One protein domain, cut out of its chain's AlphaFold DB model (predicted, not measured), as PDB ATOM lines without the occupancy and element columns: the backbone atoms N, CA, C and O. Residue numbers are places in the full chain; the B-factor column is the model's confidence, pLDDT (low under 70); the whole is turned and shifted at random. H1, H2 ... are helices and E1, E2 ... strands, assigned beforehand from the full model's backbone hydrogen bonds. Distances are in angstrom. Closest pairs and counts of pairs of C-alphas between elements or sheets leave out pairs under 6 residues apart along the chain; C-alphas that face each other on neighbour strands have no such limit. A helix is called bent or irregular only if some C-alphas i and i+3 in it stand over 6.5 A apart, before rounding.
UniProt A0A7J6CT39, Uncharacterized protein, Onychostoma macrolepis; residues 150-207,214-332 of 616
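Overview. This is residues 150 to 207 and 214 to 332 of the 616 residues of an uncharacterized protein of Onychostoma macrolepis (UniProt A0A7J6CT39). The model is a compact, rounded cluster of mostly crossed helices with H3 at its core: H7, H8 and strand E2 of a small two-stranded hairpin pack on three sides of it. H8 and H11 lie side by side the same way, H9 and H10 join them beyond H3, H1 and H2 lie at the border by H7 and H6, and the loop residues 293 to 298 stick out. The printed part has 177 residues with eleven named helices and two strands, in the order H1 to H6, E1, E2, H7 to H11; E1 and E2 make one antiparallel sheet, and the class is mostly helix. The radius of gyration of the C-alphas is 16.0 A, and they span 45 by 38 by 32 A.

Along the chain. H1 is residues 150 to 154, with C-alpha 150 at (-47.722, 7.318, 37.922), and H2 is residues 159 to 167. H3, residues 172 to 186, is the longest helix by residues and runs 21.2 A, from C-alpha 172 at (-31.818, 27.883, 44.930). H4 is residues 194 to 201, H5 residues 215 to 218 and H6 residues 220 to 225. H6 is irregular, with C-alphas 221 and 224 lying 8.1 A apart. E1 is residues 226 to 229 and E2 residues 238 to 241. H7, residues 244 to 256, runs 18.6 A, and H8, residues 261 to 272, runs 16.4 A. H9 is residues 279 to 288, 14.5 A long, and H10 residues 303 to 311. H11, residues 316 to 329, runs 19.9 A and ends with C-alpha 329 at (-36.713, 38.149, 25.761).

Arrangement. H3 is the hub and touches H4, H6, H7, H8 and H9. It touches H7 at a steep tilt of 57 degrees, opposite ways; their closest C-alphas, of Ala 181 and Ala 247, are 4.1 A apart. H3 and H8 touch about perpendicular, only just, at 71 degrees, closest at Phe 179 and Phe 268, 6.1 A between C-alphas. The closest C-alphas of H3 and E2, those of Leu 180 and Arg 240, are 6.1 A apart. The hairpin of E1 and E2 is antiparallel, with N 227 and O 240 at 2.8 A and N 229 and O 238 at 2.9 A, within hydrogen-bond range. Residues 192 to 193 pair antiparallel with residues 238 to 239 of E2. H4 and H5 only just touch, with 3 pairs of C-alphas within 8 A, the closest being those of Gln 198 and Leu 215, 6.1 A. H2 touches H6, closest at the C-alphas of Met 161 and Pro 221, 6.2 A. H1 touches H7 with residues 245 to 249 of H7 alone, closest at the C-alphas of Ala 153 and Ile 246, 5.1 A. H8 and H11 touch at a shallow tilt of 10 degrees, the same way, closest at the C-alphas of Lys 266 and Leu 322, 6.1 A. H10 and H11 form a helical hairpin at a tilt of 35.0 degrees, only just steep, closest at the C-alphas of Ile 309 and Ala 316, 5.9 A. H9 touches H10, closest at the C-alphas of Met 287 and Leu 304, 6.2 A. H1 and H11 are apart. In H1, H2, H3, H4, H7, H8, H9, H10 and H11 every O i to N i+4 pair is within hydrogen-bond range; H6 has 0 of 2, with 1 of 3 O i to N i+3 pairs within range, and H5 is too short for an O i to N i+4 pair.

Size, cuts and confidence. The two C-alphas farthest apart, of Pro 207 and Gln 296, are 54.0 A apart. Residues 208 to 213 are not printed, and C-alphas 207 and 214 are 12.7 A apart across the cut. The link from H9 to H10, 14 residues, is long, and residues 293 to 298 in it stand free. The mean pLDDT of the printed part is 86.1; it is under 70 at residues 202 to 207, 231 to 236, 273 to 278, 294 to 296 and 313 to 314.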
ATOM      1  N   LYS A 150     -47.903   5.990  37.307       90.94
ATOM      2  CA  LYS A 150     -47.722   7.318  37.922       90.94
ATOM      3  C   LYS A 150     -47.340   7.204  39.393       90.94
ATOM      4  O   LYS A 150     -46.461   7.923  39.851       90.94
ATOM      5  N   GLU A 151     -47.923   6.233  40.087       91.69
ATOM      6  CA  GLU A 151     -47.690   5.967  41.505       91.69
ATOM      7  C   GLU A 151     -46.225   5.607  41.778       91.69
ATOM      8  O   GLU A 151     -45.702   5.896  42.850       91.69
ATOM      9  N   ASP A 152     -45.539   4.984  40.815       90.56
ATOM     10  CA  ASP A 152     -44.130   4.625  40.969       90.56
ATOM     11  C   ASP A 152     -43.209   5.840  40.839       90.56
ATOM     12  O   ASP A 152     -42.154   5.851  41.463       90.56
ATOM     13  N   ALA A 153     -43.610   6.876  40.093       92.31
ATOM     14  CA  ALA A 153     -42.897   8.151  40.054       92.31
ATOM     15  C   ALA A 153     -43.192   9.014  41.292       92.31
ATOM     16  O   ALA A 153     -42.287   9.649  41.821       92.31
ATOM     17  N   GLU A 154     -44.434   9.003  41.788       92.38
ATOM     18  CA  GLU A 154     -44.821   9.735  43.003       92.38
ATOM     19  C   GLU A 154     -44.099   9.211  44.252       92.38
ATOM     20  O   GLU A 154     -43.663  10.007  45.075       92.38
ATOM     21  N   LYS A 155     -43.877   7.894  44.362       91.62
ATOM     22  CA  LYS A 155     -43.109   7.283  45.467       91.62
ATOM     23  C   LYS A 155     -41.641   7.707  45.530       91.62
ATOM     24  O   LYS A 155     -41.007   7.503  46.560       91.62
ATOM     25  N   VAL A 156     -41.086   8.232  44.436       92.75
ATOM     26  CA  VAL A 156     -39.710   8.751  44.416       92.75
ATOM     27  C   VAL A 156     -39.620  10.065  45.203       92.75
ATOM     28  O   VAL A 156     -38.563  10.404  45.722       92.75
ATOM     29  N   ILE A 157     -40.731  10.793  45.328       94.12
ATOM     30  CA  ILE A 157     -40.802  12.038  46.088       94.12
ATOM     31  C   ILE A 157     -40.950  11.703  47.577       94.12
ATOM     32  O   ILE A 157     -42.005  11.253  48.022       94.12
ATOM     33  N   THR A 158     -39.882  11.901  48.350       93.62
ATOM     34  CA  THR A 158     -39.848  11.557  49.780       93.62
ATOM     35  C   THR A 158     -40.459  12.655  50.655       93.62
ATOM     36  O   THR A 158     -40.503  13.825  50.275       93.62
ATOM     37  N   GLU A 159     -40.882  12.309  51.873       93.06
ATOM     38  CA  GLU A 159     -41.417  13.286  52.838       93.06
ATOM     39  C   GLU A 159     -40.390  14.382  53.190       93.06
ATOM     40  O   GLU A 159     -40.748  15.540  53.407       93.06
ATOM     41  N   GLU A 160     -39.098  14.051  53.185       92.69
ATOM     42  CA  GLU A 160     -38.010  15.016  53.380       92.69
ATOM     43  C   GLU A 160     -37.961  16.050  52.248       92.69
ATOM     44  O   GLU A 160     -37.902  17.252  52.516       92.69
ATOM     45  N   MET A 161     -38.079  15.605  50.991       94.62
ATOM     46  CA  MET A 161     -38.158  16.492  49.823       94.62
ATOM     47  C   MET A 161     -39.393  17.394  49.895       94.62
ATOM     48  O   MET A 161     -39.300  18.596  49.639       94.62
ATOM     49  N   ILE A 162     -40.545  16.835  50.285       93.88
ATOM     50  CA  ILE A 162     -41.799  17.583  50.448       93.88
ATOM     51  C   ILE A 162     -41.632  18.688  51.496       93.88
ATOM     52  O   ILE A 162     -42.001  19.840  51.251       93.88
ATOM     53  N   ASN A 163     -41.058  18.358  52.655       93.25
ATOM     54  CA  ASN A 163     -40.821  19.321  53.726       93.25
ATOM     55  C   ASN A 163     -39.803  20.392  53.322       93.25
ATOM     56  O   ASN A 163     -40.021  21.570  53.613       93.25
ATOM     57  N   HIS A 164     -38.744  20.026  52.592       92.69
ATOM     58  CA  HIS A 164     -37.782  20.994  52.063       92.69
ATOM     59  C   HIS A 164     -38.443  21.984  51.101       92.69
ATOM     60  O   HIS A 164     -38.303  23.190  51.288       92.69
ATOM     61  N   VAL A 165     -39.226  21.505  50.128       93.62
ATOM     62  CA  VAL A 165     -39.944  22.373  49.176       93.62
ATOM     63  C   VAL A 165     -40.923  23.304  49.896       93.62
ATOM     64  O   VAL A 165     -41.023  24.477  49.542       93.62
ATOM     65  N   LYS A 166     -41.633  22.823  50.925       92.31
ATOM     66  CA  LYS A 166     -42.588  23.644  51.688       92.31
ATOM     67  C   LYS A 166     -41.909  24.738  52.514       92.31
ATOM     68  O   LYS A 166     -42.428  25.855  52.547       92.31
ATOM     69  N   ASN A 167     -40.782  24.422  53.155       90.88
ATOM     70  CA  ASN A 167     -40.084  25.322  54.077       90.88
ATOM     71  C   ASN A 167     -39.099  26.266  53.369       90.88
ATOM     72  O   ASN A 167     -38.884  27.381  53.832       90.88
ATOM     73  N   HIS A 168     -38.542  25.852  52.229       88.94
ATOM     74  CA  HIS A 168     -37.490  26.566  51.503       88.94
ATOM     75  C   HIS A 168     -37.885  26.824  50.041       88.94
ATOM     76  O   HIS A 168     -37.144  26.489  49.112       88.94
ATOM     77  N   LYS A 169     -39.065  27.420  49.820       86.56
ATOM     78  CA  LYS A 169     -39.625  27.668  48.473       86.56
ATOM     79  C   LYS A 169     -38.715  28.493  47.568       86.56
ATOM     80  O   LYS A 169     -38.536  28.148  46.407       86.56
ATOM     81  N   GLU A 170     -38.120  29.539  48.133       86.25
ATOM     82  CA  GLU A 170     -37.257  30.478  47.410       86.25
ATOM     83  C   GLU A 170     -35.791  30.026  47.353       86.25
ATOM     84  O   GLU A 170     -34.967  30.704  46.742       86.25
ATOM     85  N   SER A 171     -35.452  28.888  47.978       88.12
ATOM     86  CA  SER A 171     -34.080  28.379  47.931       88.12
ATOM     87  C   SER A 171     -33.682  27.989  46.516       88.12
ATOM     88  O   SER A 171     -34.496  27.547  45.696       88.12
ATOM     89  N   SER A 172     -32.391  28.114  46.251       86.94
ATOM     90  CA  SER A 172     -31.818  27.883  44.930       86.94
ATOM     91  C   SER A 172     -32.024  26.431  44.476       86.94
ATOM     92  O   SER A 172     -32.330  26.182  43.311       86.94
ATOM     93  N   SER A 173     -31.973  25.471  45.410       90.06
ATOM     94  CA  SER A 173     -32.264  24.055  45.148       90.06
ATOM     95  C   SER A 173     -33.719  23.810  44.743       90.06
ATOM     96  O   SER A 173     -33.973  23.120  43.755       90.06
ATOM     97  N   THR A 174     -34.681  24.406  45.453       93.44
ATOM     98  CA  THR A 174     -36.110  24.282  45.130       93.44
ATOM     99  C   THR A 174     -36.436  24.924  43.781       93.44
ATOM    100  O   THR A 174     -37.164  24.337  42.975       93.44
ATOM    101  N   ARG A 175     -35.860  26.098  43.493       93.44
ATOM    102  CA  ARG A 175     -36.036  26.797  42.211       93.44
ATOM    103  C   ARG A 175     -35.406  26.035  41.043       93.44
ATOM    104  O   ARG A 175     -36.060  25.837  40.024       93.44
ATOM    105  N   LEU A 176     -34.188  25.506  41.187       92.56
ATOM    106  CA  LEU A 176     -33.597  24.666  40.137       92.56
ATOM    107  C   LEU A 176     -34.388  23.378  39.904       92.56
ATOM    108  O   LEU A 176     -34.584  22.987  38.750       92.56
ATOM    109  N   LEU A 177     -34.873  22.729  40.967       95.88
ATOM    110  CA  LEU A 177     -35.736  21.560  40.822       95.88
ATOM    111  C   LEU A 177     -37.010  21.913  40.045       95.88
ATOM    112  O   LEU A 177     -37.417  21.144  39.174       95.88
ATOM    113  N   SER A 178     -37.620  23.070  40.317       96.50
ATOM    114  CA  SER A 178     -38.824  23.513  39.609       96.50
ATOM    115  C   SER A 178     -38.556  23.779  38.125       96.50
ATOM    116  O   SER A 178     -39.355  23.366  37.283       96.50
ATOM    117  N   PHE A 179     -37.396  24.344  37.775       94.69
ATOM    118  CA  PHE A 179     -36.988  24.535  36.380       94.69
ATOM    119  C   PHE A 179     -36.776  23.204  35.661       94.69
ATOM    120  O   PHE A 179     -37.298  23.007  34.562       94.69
ATOM    121  N   LEU A 180     -36.056  22.266  36.285       95.25
ATOM    122  CA  LEU A 180     -35.840  20.927  35.740       95.25
ATOM    123  C   LEU A 180     -37.168  20.174  35.561       95.25
ATOM    124  O   LEU A 180     -37.406  19.586  34.504       95.25
ATOM    125  N   ALA A 181     -38.061  20.250  36.552       97.62
ATOM    126  CA  ALA A 181     -39.399  19.669  36.494       97.62
ATOM    127  C   ALA A 181     -40.228  20.254  35.342       97.62
ATOM    128  O   ALA A 181     -40.816  19.508  34.558       97.62
ATOM    129  N   LEU A 182     -40.210  21.579  35.177       97.25
ATOM    130  CA  LEU A 182     -40.910  22.260  34.095       97.25
ATOM    131  C   LEU A 182     -40.399  21.791  32.723       97.25
ATOM    132  O   LEU A 182     -41.171  21.276  31.910       97.25
ATOM    133  N   ILE A 183     -39.094  21.906  32.457       94.88
ATOM    134  CA  ILE A 183     -38.561  21.597  31.123       94.88
ATOM    135  C   ILE A 183     -38.639  20.103  30.800       94.88
ATOM    136  O   ILE A 183     -38.821  19.747  29.639       94.88
ATOM    137  N   ASN A 184     -38.519  19.207  31.787       95.12
ATOM    138  CA  ASN A 184     -38.553  17.764  31.544       95.12
ATOM    139  C   ASN A 184     -39.967  17.188  31.438       95.12
ATOM    140  O   ASN A 184     -40.133  16.182  30.748       95.12
ATOM    141  N   SER A 185     -40.968  17.839  32.036       95.75
ATOM    142  CA  SER A 185     -42.384  17.505  31.840       95.75
ATOM    143  C   SER A 185     -42.893  17.972  30.468       95.75
ATOM    144  O   SER A 185     -43.516  17.204  29.724       95.75
ATOM    145  N   TYR A 186     -42.592  19.221  30.091       94.50
ATOM    146  CA  TYR A 186     -43.128  19.835  28.871       94.50
ATOM    147  C   TYR A 186     -42.279  19.600  27.621       94.50
ATOM    148  O   TYR A 186     -42.819  19.567  26.515       94.50
ATOM    149  N   VAL A 187     -40.968  19.403  27.777       92.38
ATOM    150  CA  VAL A 187     -40.031  19.146  26.673       92.38
ATOM    151  C   VAL A 187     -39.099  17.973  27.037       92.38
ATOM    152  O   VAL A 187     -37.910  18.180  27.321       92.38
ATOM    153  N   PRO A 188     -39.607  16.722  27.037       89.19
ATOM    154  CA  PRO A 188     -38.824  15.543  27.405       89.19
ATOM    155  C   PRO A 188     -37.486  15.452  26.657       89.19
ATOM    156  O   PRO A 188     -37.419  15.656  25.446       89.19
ATOM    157  N   GLY A 189     -36.411  15.145  27.390       86.31
ATOM    158  CA  GLY A 189     -35.038  15.100  26.861       86.31
ATOM    159  C   GLY A 189     -34.255  16.415  26.978       86.31
ATOM    160  O   GLY A 189     -33.043  16.421  26.747       86.31
ATOM    161  N   SER A 190     -34.904  17.508  27.385       90.56
ATOM    162  CA  SER A 190     -34.217  18.763  27.718       90.56
ATOM    163  C   SER A 190     -33.316  18.614  28.949       90.56
ATOM    164  O   SER A 190     -33.446  17.674  29.733       90.56
ATOM    165  N   HIS A 191     -32.377  19.535  29.106       90.88
ATOM    166  CA  HIS A 191     -31.427  19.589  30.216       90.88
ATOM    167  C   HIS A 191     -30.964  21.035  30.391       90.88
ATOM    168  O   HIS A 191     -31.103  21.845  29.471       90.88
ATOM    169  N   LEU A 192     -30.412  21.328  31.560       88.81
ATOM    170  CA  LEU A 192     -29.687  22.560  31.850       88.81
ATOM    171  C   LEU A 192     -28.186  22.266  31.827       88.81
ATOM    172  O   LEU A 192     -27.778  21.141  32.134       88.81
ATOM    173  N   SER A 193     -27.357  23.244  31.464       86.44
ATOM    174  CA  SER A 193     -25.913  23.089  31.640       86.44
ATOM    175  C   SER A 193     -25.523  23.112  33.119       86.44
ATOM    176  O   SER A 193     -26.138  23.799  33.938       86.44
ATOM    177  N   LYS A 194     -24.459  22.376  33.463       85.56
ATOM    178  CA  LYS A 194     -23.869  22.412  34.808       85.56
ATOM    179  C   LYS A 194     -23.427  23.828  35.180       85.56
ATOM    180  O   LYS A 194     -23.694  24.261  36.297       85.56
ATOM    181  N   LEU A 195     -22.850  24.550  34.217       81.88
ATOM    182  CA  LEU A 195     -22.431  25.941  34.374       81.88
ATOM    183  C   LEU A 195     -23.609  26.853  34.731       81.88
ATOM    184  O   LEU A 195     -23.521  27.574  35.716       81.88
ATOM    185  N   PHE A 196     -24.727  26.777  34.000       83.44
ATOM    186  CA  PHE A 196     -25.917  27.566  34.330       83.44
ATOM    187  C   PHE A 196     -26.405  27.283  35.748       83.44
ATOM    188  O   PHE A 196     -26.697  28.211  36.496       83.44
ATOM    189  N   CYS A 197     -26.487  26.006  36.134       84.62
ATOM    190  CA  CYS A 197     -26.920  25.658  37.479       84.62
ATOM    191  C   CYS A 197     -25.975  26.233  38.539       84.62
ATOM    192  O   CYS A 197     -26.468  26.745  39.530       84.62
ATOM    193  N   GLN A 198     -24.656  26.217  38.319       80.56
ATOM    194  CA  GLN A 198     -23.670  26.815  39.229       80.56
ATOM    195  C   GLN A 198     -23.772  28.348  39.288       80.56
ATOM    196  O   GLN A 198     -23.841  28.913  40.376       80.56
ATOM    197  N   GLU A 199     -23.848  29.029  38.142       78.62
ATOM    198  CA  GLU A 199     -23.995  30.493  38.068       78.62
ATOM    199  C   GLU A 199     -25.304  30.981  38.698       78.62
ATOM    200  O   GLU A 199     -25.354  32.063  39.284       78.62
ATOM    201  N   PHE A 200     -26.369  30.183  38.586       79.50
ATOM    202  CA  PHE A 200     -27.643  30.457  39.233       79.50
ATOM    203  C   PHE A 200     -27.515  30.442  40.761       79.50
ATOM    204  O   PHE A 200     -28.107  31.296  41.418       79.50
ATOM    205  N   MET A 201     -26.707  29.527  41.312       71.69
ATOM    206  CA  MET A 201     -26.452  29.450  42.756       71.69
ATOM    207  C   MET A 201     -25.591  30.606  43.274       71.69
ATOM    208  O   MET A 201     -25.854  31.123  44.358       71.69
ATOM    209  N   ASP A 202     -24.585  31.034  42.501       61.88
ATOM    210  CA  ASP A 202     -23.610  32.066  42.899       61.88
ATOM    211  C   ASP A 202     -24.262  33.426  43.256       61.88
ATOM    212  O   ASP A 202     -23.620  34.273  43.884       61.88
ATOM    213  N   GLN A 203     -25.525  33.653  42.868       58.91
ATOM    214  CA  GLN A 203     -26.243  34.923  43.035       58.91
ATOM    215  C   GLN A 203     -27.199  34.985  44.236       58.91
ATOM    216  O   GLN A 203     -27.656  36.081  44.562       58.91
ATOM    217  N   THR A 204     -27.551  33.859  44.863       55.38
ATOM    218  CA  THR A 204     -28.698  33.799  45.794       55.38
ATOM    219  C   THR A 204     -28.354  33.356  47.213       55.38
ATOM    220  O   THR A 204     -29.092  33.709  48.129       55.38
ATOM    221  N   GLU A 205     -27.238  32.657  47.434       57.38
ATOM    222  CA  GLU A 205     -26.869  32.116  48.752       57.38
ATOM    223  C   GLU A 205     -25.337  32.134  48.932       57.38
ATOM    224  O   GLU A 205     -24.665  31.138  48.683       57.38
ATOM    225  N   GLN A 206     -24.760  33.268  49.351       51.97
ATOM    226  CA  GLN A 206     -23.362  33.312  49.810       51.97
ATOM    227  C   GLN A 206     -23.317  33.300  51.346       51.97
ATOM    228  O   GLN A 206     -23.726  34.286  51.964       51.97
ATOM    229  N   PRO A 207     -22.819  32.227  51.988       49.28
ATOM    230  CA  PRO A 207     -22.305  32.309  53.349       49.28
ATOM    231  C   PRO A 207     -21.022  33.146  53.341       49.28
ATOM    232  O   PRO A 207     -20.236  33.080  52.399       49.28
ATOM    233  N   THR A 214     -20.701  23.730  46.210       76.19
ATOM    234  CA  THR A 214     -20.807  22.915  44.991       76.19
ATOM    235  C   THR A 214     -22.269  22.635  44.634       76.19
ATOM    236  O   THR A 214     -23.153  22.658  45.497       76.19
ATOM    237  N   LEU A 215     -22.532  22.325  43.359       79.81
ATOM    238  CA  LEU A 215     -23.866  21.935  42.893       79.81
ATOM    239  C   LEU A 215     -24.407  20.760  43.715       79.81
ATOM    240  O   LEU A 215     -25.573  20.755  44.097       79.81
ATOM    241  N   GLU A 216     -23.547  19.786  43.991       83.12
ATOM    242  CA  GLU A 216     -23.847  18.572  44.732       83.12
ATOM    243  C   GLU A 216     -24.229  18.882  46.192       83.12
ATOM    244  O   GLU A 216     -25.150  18.269  46.730       83.12
ATOM    245  N   THR A 217     -23.591  19.881  46.815       78.81
ATOM    246  CA  THR A 217     -23.926  20.333  48.175       78.81
ATOM    247  C   THR A 217     -25.322  20.953  48.240       78.81
ATOM    248  O   THR A 217     -26.093  20.635  49.143       78.81
ATOM    249  N   ILE A 218     -25.670  21.819  47.285       75.31
ATOM    250  CA  ILE A 218     -26.944  22.554  47.310       75.31
ATOM    251  C   ILE A 218     -28.099  21.685  46.808       75.31
ATOM    252  O   ILE A 218     -29.182  21.683  47.394       75.31
ATOM    253  N   MET A 219     -27.881  20.910  45.742       87.25
ATOM    254  CA  MET A 219     -28.881  19.984  45.205       87.25
ATOM    255  C   MET A 219     -29.022  18.716  46.045       87.25
ATOM    256  O   MET A 219     -29.886  17.905  45.724       87.25
ATOM    257  N   LYS A 220     -28.249  18.557  47.135       86.25
ATOM    258  CA  LYS A 220     -28.299  17.418  48.067       86.25
ATOM    259  C   LYS A 220     -29.719  16.923  48.389       86.25
ATOM    260  O   LYS A 220     -29.905  15.711  48.310       86.25
ATOM    261  N   PRO A 221     -30.729  17.780  48.672       88.94
ATOM    262  CA  PRO A 221     -32.091  17.308  48.951       88.94
ATOM    263  C   PRO A 221     -32.749  16.550  47.790       88.94
ATOM    264  O   PRO A 221     -33.710  15.821  48.001       88.94
ATOM    265  N   PHE A 222     -32.261  16.737  46.563       92.56
ATOM    266  CA  PHE A 222     -32.867  16.256  45.323       92.56
ATOM    267  C   PHE A 222     -31.882  15.500  44.419       92.56
ATOM    268  O   PHE A 222     -32.211  15.247  43.258       92.56
ATOM    269  N   MET A 223     -30.686  15.153  44.915       89.94
ATOM    270  CA  MET A 223     -29.630  14.522  44.109       89.94
ATOM    271  C   MET A 223     -30.099  13.228  43.447       89.94
ATOM    272  O   MET A 223     -29.779  12.987  42.286       89.94
ATOM    273  N   ASP A 224     -30.927  12.451  44.139       88.81
ATOM    274  CA  ASP A 224     -31.421  11.170  43.633       88.81
ATOM    275  C   ASP A 224     -32.372  11.348  42.438       88.81
ATOM    276  O   ASP A 224     -32.497  10.473  41.584       88.81
ATOM    277  N   LEU A 225     -33.010  12.516  42.305       93.44
ATOM    278  CA  LEU A 225     -33.945  12.799  41.212       93.44
ATOM    279  C   LEU A 225     -33.241  13.174  39.904       93.44
ATOM    280  O   LEU A 225     -33.863  13.117  38.834       93.44
ATOM    281  N   ILE A 226     -31.977  13.599  39.976       92.25
ATOM    282  CA  ILE A 226     -31.250  14.186  38.852       92.25
ATOM    283  C   ILE A 226     -30.225  13.221  38.253       92.25
ATOM    284  O   ILE A 226     -29.684  12.331  38.896       92.25
ATOM    285  N   VAL A 227     -29.938  13.427  36.973       90.75
ATOM    286  CA  VAL A 227     -28.893  12.736  36.226       90.75
ATOM    287  C   VAL A 227     -27.952  13.783  35.659       90.75
ATOM    288  O   VAL A 227     -28.374  14.657  34.893       90.75
ATOM    289  N   ILE A 228     -26.675  13.649  36.010       89.88
ATOM    290  CA  ILE A 228     -25.576  14.442  35.463       89.88
ATOM    291  C   ILE A 228     -24.888  13.600  34.387       89.88
ATOM    292  O   ILE A 228     -24.512  12.455  34.631       89.88
ATOM    293  N   PHE A 229     -24.769  14.134  33.176       87.19
ATOM    294  CA  PHE A 229     -24.223  13.410  32.027       87.19
ATOM    295  C   PHE A 229     -23.472  14.346  31.081       87.19
ATOM    296  O   PHE A 229     -23.603  15.567  31.167       87.19
ATOM    297  N   SER A 230     -22.696  13.774  30.158       81.50
ATOM    298  CA  SER A 230     -22.090  14.530  29.062       81.50
ATOM    299  C   SER A 230     -22.753  14.228  27.724       81.50
ATOM    300  O   SER A 230     -23.196  13.105  27.482       81.50
ATOM    301  N   LYS A 231     -22.799  15.235  26.847       66.44
ATOM    302  CA  LYS A 231     -23.090  15.040  25.420       66.44
ATOM    303  C   LYS A 231     -21.869  14.558  24.631       66.44
ATOM    304  O   LYS A 231     -22.057  13.968  23.574       66.44
ATOM    305  N   GLU A 232     -20.663  14.817  25.130       61.66
ATOM    306  CA  GLU A 232     -19.385  14.534  24.466       61.66
ATOM    307  C   GLU A 232     -18.470  13.738  25.412       61.66
ATOM    308  O   GLU A 232     -18.732  13.632  26.603       61.66
ATOM    309  N   GLU A 233     -17.400  13.117  24.922       50.69
ATOM    310  CA  GLU A 233     -16.591  12.187  25.738       50.69
ATOM    311  C   GLU A 233     -15.754  12.861  26.849       50.69
ATOM    312  O   GLU A 233     -15.048  12.165  27.575       50.69
ATOM    313  N   GLN A 234     -15.813  14.189  27.002       53.12
ATOM    314  CA  GLN A 234     -14.835  14.942  27.795       53.12
ATOM    315  C   GLN A 234     -15.307  15.285  29.222       53.12
ATOM    316  O   GLN A 234     -14.626  14.894  30.163       53.12
ATOM    317  N   GLU A 235     -16.468  15.931  29.434       60.28
ATOM    318  CA  GLU A 235     -16.938  16.290  30.795       60.28
ATOM    319  C   GLU A 235     -18.465  16.322  30.953       60.28
ATOM    320  O   GLU A 235     -19.194  16.779  30.069       60.28
ATOM    321  N   ALA A 236     -18.969  15.837  32.096       62.41
ATOM    322  CA  ALA A 236     -20.397  15.757  32.407       62.41
ATOM    323  C   ALA A 236     -21.011  17.138  32.701       62.41
ATOM    324  O   ALA A 236     -21.101  17.578  33.847       62.41
ATOM    325  N   ASN A 237     -21.465  17.798  31.635       81.25
ATOM    326  CA  ASN A 237     -21.867  19.204  31.652       81.25
ATOM    327  C   ASN A 237     -23.380  19.429  31.521       81.25
ATOM    328  O   ASN A 237     -23.810  20.567  31.340       81.25
ATOM    329  N   CYS A 238     -24.204  18.383  31.595       87.69
ATOM    330  CA  CYS A 238     -25.657  18.473  31.449       87.69
ATOM    331  C   CYS A 238     -26.387  17.850  32.642       87.69
ATOM    332  O   CYS A 238     -26.035  16.762  33.092       87.69
ATOM    333  N   ILE A 239     -27.448  18.515  33.102       90.62
ATOM    334  CA  ILE A 239     -28.278  18.107  34.238       90.62
ATOM    335  C   ILE A 239     -29.734  18.009  33.785       90.62
ATOM    336  O   ILE A 239     -30.265  18.918  33.143       90.62
ATOM    337  N   ARG A 240     -30.399  16.906  34.125       93.00
ATOM    338  CA  ARG A 240     -31.842  16.708  33.914       93.00
ATOM    339  C   ARG A 240     -32.429  15.817  34.998       93.00
ATOM    340  O   ARG A 240     -31.685  15.115  35.668       93.00
ATOM    341  N   LEU A 241     -33.749  15.771  35.117       95.50
ATOM    342  CA  LEU A 241     -34.414  14.740  35.906       95.50
ATOM    343  C   LEU A 241     -34.267  13.371  35.246       95.50
ATOM    344  O   LEU A 241     -34.271  13.245  34.016       95.50
ATOM    345  N   ALA A 242     -34.184  12.333  36.075       93.88
ATOM    346  CA  ALA A 242     -33.975  10.965  35.624       93.88
ATOM    347  C   ALA A 242     -35.078  10.477  34.669       93.88
ATOM    348  O   ALA A 242     -34.812   9.671  33.775       93.88
ATOM    349  N   HIS A 243     -36.312  10.971  34.827       93.75
ATOM    350  CA  HIS A 243     -37.441  10.567  33.995       93.75
ATOM    351  C   HIS A 243     -38.539  11.652  33.912       93.75
ATOM    352  O   HIS A 243     -38.829  12.285  34.928       93.75
ATOM    353  N   PRO A 244     -39.232  11.835  32.765       94.31
ATOM    354  CA  PRO A 244     -40.322  12.815  32.634       94.31
ATOM    355  C   PRO A 244     -41.472  12.627  33.632       94.31
ATOM    356  O   PRO A 244     -42.061  13.598  34.083       94.31
ATOM    357  N   MET A 245     -41.769  11.389  34.040       95.19
ATOM    358  CA  MET A 245     -42.809  11.147  35.054       95.19
ATOM    359  C   MET A 245     -42.412  11.631  36.455       95.19
ATOM    360  O   MET A 245     -43.286  11.995  37.233       95.19
ATOM    361  N   ILE A 246     -41.111  11.658  36.774       96.44
ATOM    362  CA  ILE A 246     -40.619  12.281  38.014       96.44
ATOM    363  C   ILE A 246     -40.822  13.792  37.912       96.44
ATOM    364  O   ILE A 246     -41.284  14.411  38.859       96.44
ATOM    365  N   ALA A 247     -40.570  14.374  36.735       97.25
ATOM    366  CA  ALA A 247     -40.842  15.783  36.469       97.25
ATOM    367  C   ALA A 247     -42.327  16.139  36.679       97.25
ATOM    368  O   ALA A 247     -42.632  17.116  37.359       97.25
ATOM    369  N   ASP A 248     -43.246  15.309  36.175       96.19
ATOM    370  CA  ASP A 248     -44.688  15.462  36.413       96.19
ATOM    371  C   ASP A 248     -45.044  15.363  37.911       96.19
ATOM    372  O   ASP A 248     -45.835  16.171  38.407       96.19
ATOM    373  N   ALA A 249     -44.441  14.420  38.646       96.69
ATOM    374  CA  ALA A 249     -44.630  14.280  40.092       96.69
ATOM    375  C   ALA A 249     -44.098  15.502  40.867       96.69
ATOM    376  O   ALA A 249     -44.781  16.011  41.757       96.69
ATOM    377  N   CYS A 250     -42.937  16.044  40.487       97.25
ATOM    378  CA  CYS A 250     -42.406  17.285  41.049       97.25
ATOM    379  C   CYS A 250     -43.340  18.477  40.780       97.25
ATOM    380  O   CYS A 250     -43.624  19.248  41.691       97.25
ATOM    381  N   LEU A 251     -43.878  18.629  39.562       96.38
ATOM    382  CA  LEU A 251     -44.842  19.700  39.259       96.38
ATOM    383  C   LEU A 251     -46.130  19.582  40.085       96.38
ATOM    384  O   LEU A 251     -46.684  20.598  40.514       96.38
ATOM    385  N   LYS A 252     -46.598  18.354  40.340       94.56
ATOM    386  CA  LYS A 252     -47.720  18.102  41.253       94.56
ATOM    387  C   LYS A 252     -47.382  18.552  42.679       94.56
ATOM    388  O   LYS A 252     -48.149  19.328  43.247       94.56
ATOM    389  N   LEU A 253     -46.207  18.182  43.198       95.31
ATOM    390  CA  LEU A 253     -45.712  18.640  44.506       95.31
ATOM    391  C   LEU A 253     -45.682  20.174  44.614       95.31
ATOM    392  O   LEU A 253     -46.125  20.743  45.616       95.31
ATOM    393  N   PHE A 254     -45.180  20.865  43.588       95.31
ATOM    394  CA  PHE A 254     -45.149  22.328  43.580       95.31
ATOM    395  C   PHE A 254     -46.555  22.929  43.601       95.31
ATOM    396  O   PHE A 254     -46.821  23.831  44.399       95.31
ATOM    397  N   THR A 255     -47.474  22.366  42.812       92.06
ATOM    398  CA  THR A 255     -48.878  22.800  42.770       92.06
ATOM    399  C   THR A 255     -49.536  22.667  44.151       92.06
ATOM    400  O   THR A 255     -50.165  23.611  44.634       92.06
ATOM    401  N   GLU A 256     -49.337  21.533  44.832       91.38
ATOM    402  CA  GLU A 256     -49.817  21.284  46.204       91.38
ATOM    403  C   GLU A 256     -49.166  22.230  47.228       91.38
ATOM    404  O   GLU A 256     -49.793  22.653  48.202       91.38
ATOM    405  N   SER A 257     -47.929  22.647  46.960       90.44
ATOM    406  CA  SER A 257     -47.187  23.644  47.737       90.44
ATOM    407  C   SER A 257     -47.534  25.097  47.366       90.44
ATOM    408  O   SER A 257     -46.892  26.026  47.867       90.44
ATOM    409  N   LYS A 258     -48.583  25.315  46.558       90.12
ATOM    410  CA  LYS A 258     -49.080  26.621  46.079       90.12
ATOM    411  C   LYS A 258     -48.139  27.371  45.124       90.12
ATOM    412  O   LYS A 258     -48.298  28.579  44.978       90.12
ATOM    413  N   LEU A 259     -47.201  26.683  44.479       91.75
ATOM    414  CA  LEU A 259     -46.401  27.217  43.374       91.75
ATOM    415  C   LEU A 259     -47.022  26.751  42.054       91.75
ATOM    416  O   LEU A 259     -47.061  25.552  41.774       91.75
ATOM    417  N   THR A 260     -47.570  27.683  41.271       93.50
ATOM    418  CA  THR A 260     -48.265  27.352  40.016       93.50
ATOM    419  C   THR A 260     -47.286  27.130  38.866       93.50
ATOM    420  O   THR A 260     -46.133  27.571  38.918       93.50
ATOM    421  N   ARG A 261     -47.738  26.494  37.775       95.31
ATOM    422  CA  ARG A 261     -46.923  26.386  36.551       95.31
ATOM    423  C   ARG A 261     -46.564  27.756  35.987       95.31
ATOM    424  O   ARG A 261     -45.472  27.910  35.445       95.31
ATOM    425  N   PHE A 262     -47.456  28.738  36.129       95.12
ATOM    426  CA  PHE A 262     -47.179  30.120  35.745       95.12
ATOM    427  C   PHE A 262     -46.018  30.712  36.549       95.12
ATOM    428  O   PHE A 262     -45.096  31.250  35.941       95.12
ATOM    429  N   ASP A 263     -46.033  30.577  37.881       94.62
ATOM    430  CA  ASP A 263     -44.982  31.127  38.748       94.62
ATOM    431  C   ASP A 263     -43.614  30.539  38.380       94.62
ATOM    432  O   ASP A 263     -42.656  31.277  38.151       94.62
ATOM    433  N   ILE A 264     -43.553  29.212  38.217       95.94
ATOM    434  CA  ILE A 264     -42.331  28.490  37.841       95.94
ATOM    435  C   ILE A 264     -41.856  28.904  36.443       95.94
ATOM    436  O   ILE A 264     -40.674  29.174  36.243       95.94
ATOM    437  N   ALA A 265     -42.758  28.974  35.458       96.12
ATOM    438  CA  ALA A 265     -42.399  29.340  34.090       96.12
ATOM    439  C   ALA A 265     -41.924  30.794  33.983       96.12
ATOM    440  O   ALA A 265     -40.967  31.076  33.260       96.12
ATOM    441  N   LYS A 266     -42.560  31.715  34.713       95.12
ATOM    442  CA  LYS A 266     -42.156  33.121  34.774       95.12
ATOM    443  C   LYS A 266     -40.783  33.271  35.425       95.12
ATOM    444  O   LYS A 266     -39.936  33.986  34.892       95.12
ATOM    445  N   ASP A 267     -40.554  32.586  36.543       93.06
ATOM    446  CA  ASP A 267     -39.262  32.597  37.230       93.06
ATOM    447  C   ASP A 267     -38.145  31.999  36.360       93.06
ATOM    448  O   ASP A 267     -37.058  32.571  36.244       93.06
ATOM    449  N   PHE A 268     -38.449  30.909  35.647       92.69
ATOM    450  CA  PHE A 268     -37.542  30.315  34.673       92.69
ATOM    451  C   PHE A 268     -37.139  31.335  33.602       92.69
ATOM    452  O   PHE A 268     -35.952  31.609  33.454       92.69
ATOM    453  N   LEU A 269     -38.099  31.965  32.912       91.44
ATOM    454  CA  LEU A 269     -37.804  32.951  31.860       91.44
ATOM    455  C   LEU A 269     -36.980  34.144  32.369       91.44
ATOM    456  O   LEU A 269     -36.032  34.555  31.700       91.44
ATOM    457  N   ASN A 270     -37.287  34.670  33.557       88.94
ATOM    458  CA  ASN A 270     -36.514  35.765  34.158       88.94
ATOM    459  C   ASN A 270     -35.073  35.354  34.486       88.94
ATOM    460  O   ASN A 270     -34.147  36.160  34.380       88.94
ATOM    461  N   SER A 271     -34.877  34.095  34.867       84.88
ATOM    462  CA  SER A 271     -33.564  33.544  35.198       84.88
ATOM    463  C   SER A 271     -32.722  33.246  33.951       84.88
ATOM    464  O   SER A 271     -31.494  33.289  34.020       84.88
ATOM    465  N   LEU A 272     -33.357  33.026  32.793       73.06
ATOM    466  CA  LEU A 272     -32.673  32.776  31.519       73.06
ATOM    467  C   LEU A 272     -31.926  33.987  30.956       73.06
ATOM    468  O   LEU A 272     -30.900  33.795  30.312       73.06
ATOM    469  N   VAL A 273     -32.382  35.220  31.217       58.78
ATOM    470  CA  VAL A 273     -31.717  36.466  30.756       58.78
ATOM    471  C   VAL A 273     -30.244  36.519  31.191       58.78
ATOM    472  O   VAL A 273     -29.420  37.188  30.569       58.78
ATOM    473  N   LYS A 274     -29.903  35.794  32.259       53.69
ATOM    474  CA  LYS A 274     -28.566  35.746  32.849       53.69
ATOM    475  C   LYS A 274     -27.675  34.643  32.258       53.69
ATOM    476  O   LYS A 274     -26.461  34.737  32.393       53.69
ATOM    477  N   GLY A 275     -28.249  33.634  31.592       54.16
ATOM    478  CA  GLY A 275     -27.534  32.466  31.067       54.16
ATOM    479  C   GLY A 275     -27.227  32.576  29.571       54.16
ATOM    480  O   GLY A 275     -28.126  32.721  28.748       54.16
ATOM    481  N   LYS A 276     -25.953  32.457  29.180       56.12
ATOM    482  CA  LYS A 276     -25.495  32.545  27.774       56.12
ATOM    483  C   LYS A 276     -25.667  31.236  26.977       56.12
ATOM    484  O   LYS A 276     -24.803  30.892  26.173       56.12
ATOM    485  N   GLU A 277     -26.735  30.467  27.196       61.91
ATOM    486  CA  GLU A 277     -26.869  29.129  26.592       61.91
ATOM    487  C   GLU A 277     -27.774  29.111  25.346       61.91
ATOM    488  O   GLU A 277     -28.928  29.538  25.366       61.91
ATOM    489  N   SER A 278     -27.273  28.541  24.247       62.59
ATOM    490  CA  SER A 278     -27.964  28.499  22.947       62.59
ATOM    491  C   SER A 278     -29.185  27.567  22.906       62.59
ATOM    492  O   SER A 278     -30.067  27.734  22.063       62.59
ATOM    493  N   ASN A 279     -29.286  26.600  23.827       71.56
ATOM    494  CA  ASN A 279     -30.384  25.625  23.847       71.56
ATOM    495  C   ASN A 279     -31.714  26.213  24.358       71.56
ATOM    496  O   ASN A 279     -32.775  25.644  24.084       71.56
ATOM    497  N   TYR A 280     -31.685  27.346  25.068       80.94
ATOM    498  CA  TYR A 280     -32.867  27.899  25.733       80.94
ATOM    499  C   TYR A 280     -33.944  28.386  24.779       80.94
ATOM    500  O   TYR A 280     -35.117  28.101  25.010       80.94
ATOM    501  N   VAL A 281     -33.561  29.015  23.666       82.88
ATOM    502  CA  VAL A 281     -34.509  29.454  22.628       82.88
ATOM    503  C   VAL A 281     -35.376  28.275  22.177       82.88
ATOM    504  O   VAL A 281     -36.604  28.353  22.149       82.88
ATOM    505  N   ARG A 282     -34.745  27.124  21.913       85.88
ATOM    506  CA  ARG A 282     -35.439  25.903  21.487       85.88
ATOM    507  C   ARG A 282     -36.333  25.327  22.586       85.88
ATOM    508  O   ARG A 282     -37.424  24.844  22.277       85.88
ATOM    509  N   ILE A 283     -35.889  25.339  23.844       89.06
ATOM    510  CA  ILE A 283     -36.689  24.855  24.981       89.06
ATOM    511  C   ILE A 283     -37.925  25.743  25.160       89.06
ATOM    512  O   ILE A 283     -39.041  25.226  25.153       89.06
ATOM    513  N   CYS A 284     -37.750  27.064  25.228       91.38
ATOM    514  CA  CYS A 284     -38.839  28.029  25.372       91.38
ATOM    515  C   CYS A 284     -39.836  27.940  24.214       91.38
ATOM    516  O   CYS A 284     -41.041  27.925  24.451       91.38
ATOM    517  N   ASN A 285     -39.362  27.827  22.971       90.06
ATOM    518  CA  ASN A 285     -40.231  27.658  21.807       90.06
ATOM    519  C   ASN A 285     -41.054  26.356  21.895       90.06
ATOM    520  O   ASN A 285     -42.281  26.377  21.765       90.06
ATOM    521  N   ASN A 286     -40.413  25.222  22.205       90.31
ATOM    522  CA  ASN A 286     -41.118  23.947  22.368       90.31
ATOM    523  C   ASN A 286     -42.131  23.971  23.522       90.31
ATOM    524  O   ASN A 286     -43.187  23.353  23.425       90.31
ATOM    525  N   MET A 287     -41.809  24.675  24.602       94.12
ATOM    526  CA  MET A 287     -42.632  24.729  25.802       94.12
ATOM    527  C   MET A 287     -43.833  25.672  25.646       94.12
ATOM    528  O   MET A 287     -44.945  25.312  26.024       94.12
ATOM    529  N   LEU A 288     -43.625  26.863  25.072       94.81
ATOM    530  CA  LEU A 288     -44.628  27.932  25.010       94.81
ATOM    531  C   LEU A 288     -45.422  27.950  23.702       94.81
ATOM    532  O   LEU A 288     -46.587  28.344  23.711       94.81
ATOM    533  N   VAL A 289     -44.847  27.485  22.590       91.94
ATOM    534  CA  VAL A 289     -45.410  27.703  21.244       91.94
ATOM    535  C   VAL A 289     -45.758  26.398  20.540       91.94
ATOM    536  O   VAL A 289     -46.810  26.304  19.898       91.94
ATOM    537  N   ARG A 290     -44.913  25.365  20.648       89.38
ATOM    538  CA  ARG A 290     -45.124  24.107  19.920       89.38
ATOM    539  C   ARG A 290     -46.414  23.415  20.357       89.38
ATOM    540  O   ARG A 290     -46.619  23.077  21.518       89.38
ATOM    541  N   ARG A 291     -47.273  23.160  19.373       88.56
ATOM    542  CA  ARG A 291     -48.586  22.530  19.550       88.56
ATOM    543  C   ARG A 291     -48.502  21.060  19.179       88.56
ATOM    544  O   ARG A 291     -47.952  20.731  18.126       88.56
ATOM    545  N   LEU A 292     -49.055  20.200  20.026       78.88
ATOM    546  CA  LEU A 292     -49.085  18.761  19.791       78.88
ATOM    547  C   LEU A 292     -50.146  18.414  18.740       78.88
ATOM    548  O   LEU A 292     -51.229  19.002  18.719       78.88
ATOM    549  N   GLN A 293     -49.818  17.463  17.868       75.12
ATOM    550  CA  GLN A 293     -50.779  16.806  16.990       75.12
ATOM    551  C   GLN A 293     -51.324  15.589  17.739       75.12
ATOM    552  O   GLN A 293     -50.540  14.740  18.161       75.12
ATOM    553  N   THR A 294     -52.637  15.516  17.928       69.25
ATOM    554  CA  THR A 294     -53.316  14.343  18.489       69.25
ATOM    555  C   THR A 294     -54.185  13.686  17.416       69.25
ATOM    556  O   THR A 294     -54.347  14.231  16.322       69.25
ATOM    557  N   GLU A 295     -54.753  12.516  17.717       66.50
ATOM    558  CA  GLU A 295     -55.703  11.823  16.826       66.50
ATOM    559  C   GLU A 295     -56.940  12.690  16.525       66.50
ATOM    560  O   GLU A 295     -57.494  12.628  15.437       66.50
ATOM    561  N   GLN A 296     -57.301  13.587  17.449       59.62
ATOM    562  CA  GLN A 296     -58.398  14.558  17.321       59.62
ATOM    563  C   GLN A 296     -57.990  15.863  16.605       59.62
ATOM    564  O   GLN A 296     -58.758  16.823  16.569       59.62
ATOM    565  N   GLY A 297     -56.769  15.936  16.068       70.38
ATOM    566  CA  GLY A 297     -56.248  17.106  15.364       70.38
ATOM    567  C   GLY A 297     -55.178  17.884  16.133       70.38
ATOM    568  O   GLY A 297     -54.643  17.464  17.159       70.38
ATOM    569  N   LYS A 298     -54.798  19.046  15.595       76.88
ATOM    570  CA  LYS A 298     -53.752  19.884  16.192       76.88
ATOM    571  C   LYS A 298     -54.317  20.675  17.365       76.88
ATOM    572  O   LYS A 298     -55.272  21.430  17.194       76.88
ATOM    573  N   GLN A 299     -53.666  20.582  18.521       84.00
ATOM    574  CA  GLN A 299     -54.025  21.367  19.703       84.00
ATOM    575  C   GLN A 299     -54.037  22.879  19.408       84.00
ATOM    576  O   GLN A 299     -53.340  23.385  18.514       84.00
ATOM    577  N   THR A 300     -54.842  23.621  20.173       86.56
ATOM    578  CA  THR A 300     -55.011  25.073  19.987       86.56
ATOM    579  C   THR A 300     -53.762  25.849  20.408       86.56
ATOM    580  O   THR A 300     -53.300  26.706  19.646       86.56
ATOM    581  N   PHE A 301     -53.158  25.474  21.540       93.81
ATOM    582  CA  PHE A 301     -51.922  26.037  22.093       93.81
ATOM    583  C   PHE A 301     -50.933  24.935  22.504       93.81
ATOM    584  O   PHE A 301     -51.200  23.745  22.319       93.81
ATOM    585  N   SER A 302     -49.754  25.336  22.983       94.19
ATOM    586  CA  SER A 302     -48.788  24.420  23.591       94.19
ATOM    587  C   SER A 302     -49.350  23.806  24.873       94.19
ATOM    588  O   SER A 302     -50.259  24.359  25.497       94.19
ATOM    589  N   ARG A 303     -48.802  22.654  25.276       94.38
ATOM    590  CA  ARG A 303     -49.277  21.931  26.465       94.38
ATOM    591  C   ARG A 303     -49.177  22.795  27.728       94.38
ATOM    592  O   ARG A 303     -50.132  22.825  28.489       94.38
ATOM    593  N   LEU A 304     -48.084  23.548  27.913       95.62
ATOM    594  CA  LEU A 304     -47.923  24.420  29.083       95.62
ATOM    595  C   LEU A 304     -48.987  25.522  29.131       95.62
ATOM    596  O   LEU A 304     -49.588  25.737  30.175       95.62
ATOM    597  N   ILE A 305     -49.248  26.197  28.007       95.31
ATOM    598  CA  ILE A 305     -50.263  27.261  27.949       95.31
ATOM    599  C   ILE A 305     -51.656  26.697  28.249       95.31
ATOM    600  O   ILE A 305     -52.417  27.310  28.991       95.31
ATOM    601  N   LEU A 306     -51.992  25.520  27.711       93.25
ATOM    602  CA  LEU A 306     -53.264  24.859  28.014       93.25
ATOM    603  C   LEU A 306     -53.375  24.480  29.492       93.25
ATOM    604  O   LEU A 306     -54.412  24.737  30.097       93.25
ATOM    605  N   ASP A 307     -52.318  23.913  30.071       93.38
ATOM    606  CA  ASP A 307     -52.305  23.530  31.480       93.38
ATOM    607  C   ASP A 307     -52.453  24.766  32.382       93.38
ATOM    608  O   ASP A 307     -53.313  24.755  33.254       93.38
ATOM    609  N   ILE A 308     -51.732  25.868  32.125       94.25
ATOM    610  CA  ILE A 308     -51.871  27.126  32.891       94.25
ATOM    611  C   ILE A 308     -53.297  27.689  32.791       94.25
ATOM    612  O   ILE A 308     -53.868  28.088  33.805       94.25
ATOM    613  N   ILE A 309     -53.902  27.700  31.594       90.75
ATOM    614  CA  ILE A 309     -55.291  28.162  31.406       90.75
ATOM    615  C   ILE A 309     -56.274  27.327  32.235       90.75
ATOM    616  O   ILE A 309     -57.251  27.872  32.740       90.75
ATOM    617  N   ASN A 310     -56.028  26.021  32.349       87.69
ATOM    618  CA  ASN A 310     -56.925  25.078  33.014       87.69
ATOM    619  C   ASN A 310     -56.625  24.893  34.512       87.69
ATOM    620  O   ASN A 310     -57.421  24.266  35.206       87.69
ATOM    621  N   GLU A 311     -55.501  25.407  35.024       83.69
ATOM    622  CA  GLU A 311     -55.126  25.274  36.438       83.69
ATOM    623  C   GLU A 311     -56.129  25.948  37.385       83.69
ATOM    624  O   GLU A 311     -56.398  25.417  38.463       83.69
ATOM    625  N   ARG A 312     -56.656  27.123  37.013       72.94
ATOM    626  CA  ARG A 312     -57.661  27.896  37.765       72.94
ATOM    627  C   ARG A 312     -58.529  28.716  36.807       72.94
ATOM    628  O   ARG A 312     -58.157  28.947  35.659       72.94
ATOM    629  N   GLU A 313     -59.684  29.180  37.279       64.12
ATOM    630  CA  GLU A 313     -60.551  30.046  36.479       64.12
ATOM    631  C   GLU A 313     -59.843  31.355  36.082       64.12
ATOM    632  O   GLU A 313     -59.264  32.048  36.913       64.12
ATOM    633  N   ASN A 314     -59.953  31.711  34.798       63.81
ATOM    634  CA  ASN A 314     -59.526  32.990  34.217       63.81
ATOM    635  C   ASN A 314     -58.004  33.270  34.155       63.81
ATOM    636  O   ASN A 314     -57.568  34.420  34.187       63.81
ATOM    637  N   ASN A 315     -57.181  32.236  33.957       83.19
ATOM    638  CA  ASN A 315     -55.719  32.360  33.820       83.19
ATOM    639  C   ASN A 315     -55.219  32.837  32.432       83.19
ATOM    640  O   ASN A 315     -54.031  32.720  32.117       83.19
ATOM    641  N   ALA A 316     -56.083  33.406  31.581       88.88
ATOM    642  CA  ALA A 316     -55.657  33.949  30.285       88.88
ATOM    643  C   ALA A 316     -54.603  35.060  30.457       88.88
ATOM    644  O   ALA A 316     -53.600  35.066  29.745       88.88
ATOM    645  N   ASN A 317     -54.766  35.915  31.473       91.06
ATOM    646  CA  ASN A 317     -53.826  36.995  31.797       91.06
ATOM    647  C   ASN A 317     -52.445  36.489  32.238       91.06
ATOM    648  O   ASN A 317     -51.432  37.109  31.922       91.06
ATOM    649  N   GLN A 318     -52.375  35.332  32.904       94.56
ATOM    650  CA  GLN A 318     -51.098  34.692  33.236       94.56
ATOM    651  C   GLN A 318     -50.362  34.239  31.969       94.56
ATOM    652  O   GLN A 318     -49.167  34.480  31.813       94.56
ATOM    653  N   CYS A 319     -51.086  33.639  31.022       95.69
ATOM    654  CA  CYS A 319     -50.510  33.245  29.737       95.69
ATOM    655  C   CYS A 319     -50.081  34.454  28.895       95.69
ATOM    656  O   CYS A 319     -49.036  34.383  28.252       95.69
ATOM    657  N   ILE A 320     -50.847  35.553  28.923       96.00
ATOM    658  CA  ILE A 320     -50.470  36.823  28.284       96.00
ATOM    659  C   ILE A 320     -49.147  37.314  28.871       96.00
ATOM    660  O   ILE A 320     -48.177  37.422  28.131       96.00
ATOM    661  N   CYS A 321     -49.071  37.479  30.196       95.75
ATOM    662  CA  CYS A 321     -47.860  37.939  30.879       95.75
ATOM    663  C   CYS A 321     -46.633  37.072  30.542       95.75
ATOM    664  O   CYS A 321     -45.542  37.590  30.306       95.75
ATOM    665  N   LEU A 322     -46.803  35.748  30.484       95.75
ATOM    666  CA  LEU A 322     -45.715  34.823  30.167       95.75
ATOM    667  C   LEU A 322     -45.235  34.952  28.714       95.75
ATOM    668  O   LEU A 322     -44.033  34.920  28.450       95.75
ATOM    669  N   LEU A 323     -46.162  35.084  27.765       97.12
ATOM    670  CA  LEU A 323     -45.828  35.234  26.351       97.12
ATOM    671  C   LEU A 323     -45.292  36.636  26.023       97.12
ATOM    672  O   LEU A 323     -44.458  36.746  25.130       97.12
ATOM    673  N   GLU A 324     -45.727  37.679  26.734       96.88
ATOM    674  CA  GLU A 324     -45.154  39.031  26.664       96.88
ATOM    675  C   GLU A 324     -43.696  39.011  27.113       96.88
ATOM    676  O   GLU A 324     -42.814  39.407  26.353       96.88
ATOM    677  N   LEU A 325     -43.427  38.416  28.281       95.19
ATOM    678  CA  LEU A 325     -42.069  38.240  28.787       95.19
ATOM    679  C   LEU A 325     -41.183  37.474  27.791       95.19
ATOM    680  O   LEU A 325     -40.047  37.866  27.536       95.19
ATOM    681  N   ALA A 326     -41.703  36.400  27.188       94.19
ATOM    682  CA  ALA A 326     -40.980  35.663  26.153       94.19
ATOM    683  C   ALA A 326     -40.775  36.494  24.872       94.19
ATOM    684  O   ALA A 326     -39.710  36.439  24.265       94.19
ATOM    685  N   SER A 327     -41.767  37.284  24.463       95.31
ATOM    686  CA  SER A 327     -41.683  38.174  23.302       95.31
ATOM    687  C   SER A 327     -40.630  39.268  23.480       95.31
ATOM    688  O   SER A 327     -39.983  39.632  22.495       95.31
ATOM    689  N   ASP A 328     -40.460  39.779  24.698       93.19
ATOM    690  CA  ASP A 328     -39.435  40.767  25.037       93.19
ATOM    691  C   ASP A 328     -38.045  40.125  25.097       93.19
ATOM    692  O   ASP A 328     -37.087  40.666  24.541       93.19
ATOM    693  N   LEU A 329     -37.949  38.930  25.694       90.00
ATOM    694  CA  LEU A 329     -36.713  38.149  25.761       90.00
ATOM    695  C   LEU A 329     -36.195  37.764  24.367       90.00
ATOM    696  O   LEU A 329     -34.998  37.842  24.094       90.00
ATOM    697  N   PHE A 330     -37.103  37.373  23.473       89.94
ATOM    698  CA  PHE A 330     -36.813  36.966  22.099       89.94
ATOM    699  C   PHE A 330     -37.356  38.013  21.120       89.94
ATOM    700  O   PHE A 330     -38.236  37.742  20.300       89.94
ATOM    701  N   SER A 331     -36.835  39.239  21.221       90.75
ATOM    702  CA  SER A 331     -37.356  40.430  20.528       90.75
ATOM    703  C   SER A 331     -37.361  40.355  18.996       90.75
ATOM    704  O   SER A 331     -38.110  41.091  18.351       90.75
ATOM    705  N   THR A 332     -36.571  39.457  18.407       90.75
ATOM    706  CA  THR A 332     -36.535  39.205  16.959       90.75
ATOM    707  C   THR A 332     -37.484  38.095  16.512       90.75
ATOM    708  O   THR A 332     -37.805  38.026  15.330       90.75
TER     709      THR A 332